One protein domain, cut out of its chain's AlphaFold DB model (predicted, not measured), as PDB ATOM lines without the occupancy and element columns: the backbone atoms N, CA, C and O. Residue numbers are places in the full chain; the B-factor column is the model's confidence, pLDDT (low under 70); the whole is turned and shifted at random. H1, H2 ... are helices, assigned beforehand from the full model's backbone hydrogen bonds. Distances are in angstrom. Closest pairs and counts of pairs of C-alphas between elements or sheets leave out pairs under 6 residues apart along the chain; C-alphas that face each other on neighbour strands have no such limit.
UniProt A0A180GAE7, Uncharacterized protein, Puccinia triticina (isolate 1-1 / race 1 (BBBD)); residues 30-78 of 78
ATOM      1  N   LYS A  30      27.466 -22.834 -41.622       85.38
ATOM      2  CA  LYS A  30      27.335 -21.400 -41.323       85.38
ATOM      3  C   LYS A  30      25.869 -20.951 -41.352       85.38
ATOM      4  O   LYS A  30      25.463 -20.160 -40.508       85.38
ATOM      5  N   ASP A  31      25.077 -21.511 -42.261       86.31
ATOM      6  CA  ASP A  31      23.651 -21.202 -42.390       86.31
ATOM      7  C   ASP A  31      22.858 -21.684 -41.175       86.31
ATOM      8  O   ASP A  31      22.031 -20.940 -40.658       86.31
ATOM      9  N   TYR A  32      23.182 -22.869 -40.639       88.94
ATOM     10  CA  TYR A  32      22.595 -23.353 -39.389       88.94
ATOM     11  C   TYR A  32      22.887 -22.394 -38.226       88.94
ATOM     12  O   TYR A  32      21.994 -22.056 -37.452       88.94
ATOM     13  N   VAL A  33      24.140 -21.943 -38.094       87.19
ATOM     14  CA  VAL A  33      24.543 -21.018 -37.020       87.19
ATOM     15  C   VAL A  33      23.838 -19.669 -37.161       87.19
ATOM     16  O   VAL A  33      23.363 -19.119 -36.165       87.19
ATOM     17  N   ASN A  34      23.724 -19.151 -38.385       89.25
ATOM     18  CA  ASN A  34      23.011 -17.905 -38.653       89.25
ATOM     19  C   ASN A  34      21.522 -18.031 -38.305       89.25
ATOM     20  O   ASN A  34      21.001 -17.195 -37.573       89.25
ATOM     21  N   ALA A  35      20.862 -19.097 -38.764       90.44
ATOM     22  CA  ALA A  35      19.455 -19.365 -38.481       90.44
ATOM     23  C   ALA A  35      19.185 -19.509 -36.977       90.44
ATOM     24  O   ALA A  35      18.249 -18.912 -36.450       90.44
ATOM     25  N   TRP A  36      20.048 -20.234 -36.260       90.56
ATOM     26  CA  TRP A  36      19.957 -20.344 -34.806       90.56
ATOM     27  C   TRP A  36      20.110 -18.982 -34.118       90.56
ATOM     28  O   TRP A  36      19.351 -18.668 -33.205       90.56
ATOM     29  N   THR A  37      21.053 -18.156 -34.579       89.00
ATOM     30  CA  THR A  37      21.280 -16.813 -34.026       89.00
ATOM     31  C   THR A  37      20.056 -15.918 -34.212       89.00
ATOM     32  O   THR A  37      19.667 -15.236 -33.269       89.00
ATOM     33  N   VAL A  38      19.421 -15.955 -35.388       91.44
ATOM     34  CA  VAL A  38      18.186 -15.200 -35.658       91.44
ATOM     35  C   VAL A  38      17.084 -15.598 -34.678       91.44
ATOM     36  O   VAL A  38      16.559 -14.731 -33.988       91.44
ATOM     37  N   LEU A  39      16.814 -16.899 -34.532       91.25
ATOM     38  CA  LEU A  39      15.765 -17.394 -33.631       91.25
ATOM     39  C   LEU A  39      16.007 -17.001 -32.166       91.25
ATOM     40  O   LEU A  39      15.062 -16.719 -31.434       91.25
ATOM     41  N   VAL A  40      17.267 -16.982 -31.722       89.88
ATOM     42  CA  VAL A  40      17.612 -16.541 -30.364       89.88
ATOM     43  C   VAL A  40      17.368 -15.045 -30.190       89.88
ATOM     44  O   VAL A  40      16.799 -14.655 -29.177       89.88
ATOM     45  N   VAL A  41      17.763 -14.219 -31.160       90.00
ATOM     46  CA  VAL A  41      17.580 -12.759 -31.093       90.00
ATOM     47  C   VAL A  41      16.104 -12.375 -31.164       90.00
ATOM     48  O   VAL A  41      15.670 -11.507 -30.415       90.00
ATOM     49  N   GLU A  42      15.317 -13.026 -32.021       89.25
ATOM     50  CA  GLU A  42      13.870 -12.795 -32.102       89.25
ATOM     51  C   GLU A  42      13.187 -13.140 -30.780       89.25
ATOM     52  O   GLU A  42      12.424 -12.338 -30.245       89.25
ATOM     53  N   LYS A  43      13.533 -14.291 -30.202       87.69
ATOM     54  CA  LYS A  43      12.985 -14.737 -28.922       87.69
ATOM     55  C   LYS A  43      13.418 -13.858 -27.747       87.69
ATOM     56  O   LYS A  43      12.616 -13.594 -26.857       87.69
ATOM     57  N   ASP A  44      14.664 -13.391 -27.746       86.81
ATOM     58  CA  ASP A  44      15.158 -12.414 -26.773       86.81
ATOM     59  C   ASP A  44      14.380 -11.098 -26.878       86.81
ATOM     60  O   ASP A  44      13.871 -10.595 -25.879       86.81
ATOM     61  N   HIS A  45      14.182 -10.594 -28.096       86.38
ATOM     62  CA  HIS A  45      13.376  -9.407 -28.331       86.38
ATOM     63  C   HIS A  45      11.925  -9.603 -27.861       86.38
ATOM     64  O   HIS A  45      11.392  -8.753 -27.156       86.38
ATOM     65  N   GLU A  46      11.274 -10.723 -28.176       84.62
ATOM     66  CA  GLU A  46       9.913 -11.010 -27.696       84.62
ATOM     67  C   GLU A  46       9.804 -11.022 -26.167       84.62
ATOM     68  O   GLU A  46       8.816 -10.540 -25.613       84.62
ATOM     69  N   MET A  47      10.819 -11.550 -25.479       78.81
ATOM     70  CA  MET A  47      10.817 -11.659 -24.019       78.81
ATOM     71  C   MET A  47      11.231 -10.376 -23.313       78.81
ATOM     72  O   MET A  47      10.730 -10.103 -22.224       78.81
ATOM     73  N   PHE A  48      12.147  -9.604 -23.897       80.75
ATOM     74  CA  PHE A  48      12.837  -8.523 -23.197       80.75
ATOM     75  C   PHE A  48      12.685  -7.142 -23.845       80.75
ATOM     76  O   PHE A  48      13.115  -6.157 -23.243       80.75
ATOM     77  N   ALA A  49      12.023  -7.001 -25.003       80.81
ATOM     78  CA  ALA A  49      11.846  -5.694 -25.654       80.81
ATOM     79  C   ALA A  49      11.109  -4.672 -24.777       80.81
ATOM     80  O   ALA A  49      11.395  -3.477 -24.842       80.81
ATOM     81  N   SER A  50      10.184  -5.125 -23.928       77.88
ATOM     82  CA  SER A  50       9.450  -4.283 -22.975       77.88
ATOM     83  C   SER A  50      10.149  -4.130 -21.615       77.88
ATOM     84  O   SER A  50       9.578  -3.525 -20.713       77.88
ATOM     85  N   SER A  51      11.379  -4.642 -21.465       69.19
ATOM     86  CA  SER A  51      12.136  -4.662 -20.201       69.19
ATOM     87  C   SER A  51      11.342  -5.192 -18.988       69.19
ATOM     88  O   SER A  51      11.368  -4.551 -17.932       69.19
ATOM     89  N   PRO A  52      10.629  -6.334 -19.095       70.19
ATOM     90  CA  PRO A  52       9.991  -6.943 -17.933       70.19
ATOM     91  C   PRO A  52      11.049  -7.354 -16.906       70.19
ATOM     92  O   PRO A  52      12.180  -7.723 -17.250       70.19
ATOM     93  N   LEU A  53      10.688  -7.300 -15.625       70.56
ATOM     94  CA  LEU A  53      11.548  -7.834 -14.574       70.56
ATOM     95  C   LEU A  53      11.690  -9.352 -14.765       70.56
ATOM     96  O   LEU A  53      10.773 -10.022 -15.231       70.56
ATOM     97  N   VAL A  54      12.826  -9.928 -14.364       67.19
ATOM     98  CA  VAL A  54      13.107 -11.376 -14.508       67.19
ATOM     99  C   VAL A  54      12.030 -12.262 -13.853       67.19
ATOM    100  O   VAL A  54      11.830 -13.403 -14.269       67.19
ATOM    101  N   ASP A  55      11.320 -11.744 -12.849       72.44
ATOM    102  CA  ASP A  55      10.222 -12.440 -12.169       72.44
ATOM    103  C   ASP A  55       8.899 -12.434 -12.954       72.44
ATOM    104  O   ASP A  55       8.022 -13.249 -12.678       72.44
ATOM    105  N   GLU A  56       8.767 -11.556 -13.947       72.69
ATOM    106  CA  GLU A  56       7.593 -11.430 -14.820       72.69
ATOM    107  C   GLU A  56       7.744 -12.245 -16.115       72.69
ATOM    108  O   GLU A  56       6.769 -12.461 -16.835       72.69
ATOM    109  N   VAL A  57       8.957 -12.732 -16.405       72.56
ATOM    110  CA  VAL A  57       9.242 -13.567 -17.575       72.56
ATOM    111  C   VAL A  57       8.810 -15.006 -17.310       72.56
ATOM    112  O   VAL A  57       9.219 -15.636 -16.329       72.56
ATOM    113  N   ASP A  58       8.026 -15.572 -18.229       76.44
ATOM    114  CA  ASP A  58       7.667 -16.987 -18.182       76.44
ATOM    115  C   ASP A  58       8.907 -17.866 -18.415       76.44
ATOM    116  O   ASP A  58       9.340 -18.113 -19.542       76.44
ATOM    117  N   LYS A  59       9.471 -18.393 -17.329       75.25
ATOM    118  CA  LYS A  59      10.661 -19.256 -17.354       75.25
ATOM    119  C   LYS A  59      10.437 -20.552 -18.140       75.25
ATOM    120  O   LYS A  59      11.411 -21.137 -18.610       75.25
ATOM    121  N   LEU A  60       9.189 -21.001 -18.319       76.00
ATOM    122  CA  LEU A  60       8.877 -22.172 -19.148       76.00
ATOM    123  C   LEU A  60       9.051 -21.873 -20.641       76.00
ATOM    124  O   LEU A  60       9.402 -22.770 -21.413       76.00
ATOM    125  N   SER A  61       8.857 -20.615 -21.034       73.31
ATOM    126  CA  SER A  61       9.064 -20.151 -22.403       73.31
ATOM    127  C   SER A  61      10.549 -19.951 -22.743       73.31
ATOM    128  O   SER A  61      10.920 -20.075 -23.914       73.31
ATOM    129  N   CYS A  62      11.411 -19.737 -21.738       76.38
ATOM    130  CA  CYS A  62      12.863 -19.548 -21.858       76.38
ATOM    131  C   CYS A  62      13.588 -20.854 -22.234       76.38
ATOM    132  O   CYS A  62      14.264 -21.505 -21.433       76.38
ATOM    133  N   ARG A  63      13.419 -21.265 -23.489       81.81
ATOM    134  CA  ARG A  63      14.004 -22.474 -24.071       81.81
ATOM    135  C   ARG A  63      14.769 -22.135 -25.339       81.81
ATOM    136  O   ARG A  63      14.284 -21.350 -26.153       81.81
ATOM    137  N   CYS A  64      15.924 -22.773 -25.506       83.69
ATOM    138  CA  CYS A  64      16.698 -22.694 -26.738       83.69
ATOM    139  C   CYS A  64      15.901 -23.262 -27.926       83.69
ATOM    140  O   CYS A  64      15.135 -24.213 -27.728       83.69
ATOM    141  N   PRO A  65      16.128 -22.747 -29.148       85.94
ATOM    142  CA  PRO A  65      15.564 -23.321 -30.362       85.94
ATOM    143  C   PRO A  65      15.962 -24.790 -30.536       85.94
ATOM    144  O   PRO A  65      17.104 -25.186 -30.272       85.94
ATOM    145  N   THR A  66      15.015 -25.595 -30.997       88.62
ATOM    146  CA  THR A  66      15.200 -26.997 -31.371       88.62
ATOM    147  C   THR A  66      15.817 -27.118 -32.765       88.62
ATOM    148  O   THR A  66      15.654 -26.245 -33.614       88.62
ATOM    149  N   ASP A  67      16.489 -28.239 -33.048       86.69
ATOM    150  CA  ASP A  67      17.061 -28.516 -34.378       86.69
ATOM    151  C   ASP A  67      16.014 -28.444 -35.511       86.69
ATOM    152  O   ASP A  67      16.339 -28.048 -36.630       86.69
ATOM    153  N   ALA A  68      14.752 -28.787 -35.226       88.50
ATOM    154  CA  ALA A  68      13.655 -28.694 -36.188       88.50
ATOM    155  C   ALA A  68      13.311 -27.235 -36.534       88.50
ATOM    156  O   ALA A  68      13.172 -26.909 -37.711       88.50
ATOM    157  N   GLU A  69      13.232 -26.357 -35.529       89.88
ATOM    158  CA  GLU A  69      12.993 -24.918 -35.724       89.88
ATOM    159  C   GLU A  69      14.145 -24.268 -36.492       89.88
ATOM    160  O   GLU A  69      13.914 -23.515 -37.434       89.88
ATOM    161  N   VAL A  70      15.391 -24.620 -36.164       88.75
ATOM    162  CA  VAL A  70      16.556 -24.087 -36.883       88.75
ATOM    163  C   VAL A  70      16.571 -24.570 -38.330       88.75
ATOM    164  O   VAL A  70      16.837 -23.783 -39.229       88.75
ATOM    165  N   THR A  71      16.248 -25.840 -38.582       89.19
ATOM    166  CA  THR A  71      16.182 -26.381 -39.948       89.19
ATOM    167  C   THR A  71      15.085 -25.703 -40.772       89.19
ATOM    168  O   THR A  71      15.308 -25.384 -41.938       89.19
ATOM    169  N   ALA A  72      13.923 -25.436 -40.167       91.38
ATOM    170  CA  ALA A  72      12.861 -24.662 -40.803       91.38
ATOM    171  C   ALA A  72      13.329 -23.235 -41.130       91.38
ATOM    172  O   ALA A  72      13.110 -22.761 -42.242       91.38
ATOM    173  N   GLN A  73      14.046 -22.587 -40.209       91.25
ATOM    174  CA  GLN A  73      14.593 -21.249 -40.424       91.25
ATOM    175  C   GLN A  73      15.676 -21.222 -41.513       91.25
ATOM    176  O   GLN A  73      15.682 -20.318 -42.343       91.25
ATOM    177  N   VAL A  74      16.549 -22.232 -41.580       89.94
ATOM    178  CA  VAL A  74      17.522 -22.374 -42.679       89.94
ATOM    179  C   VAL A  74      16.806 -22.441 -44.030       89.94
ATOM    180  O   VAL A  74      17.243 -21.791 -44.973       89.94
ATOM    181  N   ALA A  75      15.692 -23.175 -44.126       89.88
ATOM    182  CA  ALA A  75      14.908 -23.262 -45.358       89.88
ATOM    183  C   ALA A  75      14.217 -21.939 -45.740       89.88
ATOM    184  O   ALA A  75      13.987 -21.708 -46.920       89.88
ATOM    185  N   LEU A  76      13.894 -21.078 -44.768       89.00
ATOM    186  CA  LEU A  76      13.338 -19.739 -45.011       89.00
ATOM    187  C   LEU A  76      14.400 -18.709 -45.425       89.00
ATOM    188  O   LEU A  76      14.065 -17.701 -46.040       89.00
ATOM    189  N   MET A  77      15.664 -18.939 -45.060       82.50
ATOM    190  CA  MET A  77      16.796 -18.058 -45.374       82.50
ATOM    191  C   MET A  77      17.481 -18.382 -46.714       82.50
ATOM    192  O   MET A  77      18.340 -17.606 -47.140       82.50
ATOM    193  N   ALA A  78      17.147 -19.521 -47.331       70.56
ATOM    194  CA  ALA A  78      17.690 -20.002 -48.605       70.56
ATOM    195  C   ALA A  78      16.916 -19.446 -49.810       70.56
ATOM    196  O   ALA A  78      17.584 -19.118 -50.818       70.56
TER     197      ALA A  78
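This is residues 30 to 78 of the 78 residues of an uncharacterized protein of Puccinia triticina (isolate 1-1 / race 1 (BBBD)) (UniProt A0A180GAE7). A long helix, H1, is followed by an unnamed loop that sticks out with residues 49 to 55 and folds back to a shorter helix, H2, which packs steeply across residues 31 to 39 of H1. The printed part has 49 residues with two named helices, H1 then H2, and no named strand, in the class all helix. It is loose, with a radius of gyration of the C-alphas of 12.3 A, and its C-alphas span 37 by 18 by 14 A, a rod.

H1 holds residues 30 to 48, 26.5 A long, from C-alpha 30 at (27.335, -21.400, -41.323). H2 holds residues 67 to 77, 15.2 A long, ending with C-alpha 77 at (16.796, -18.058, -45.374).

H1 touches H2 with residues 31 to 39 alone; the closest C-alphas, those of Trp 36 and Val 70, are 5.5 A apart. Their lines are about perpendicular, at 77 degrees. In H1 and H2 every O i to N i+4 pair is within hydrogen-bond range.

The C-alphas farthest apart, those of Asp 55 and Ala 78, are 38.0 A apart. The printed part has no cut. The link from H1 to H2, 18 residues, is long. The pLDDT is under 70 at residues 51 and 54.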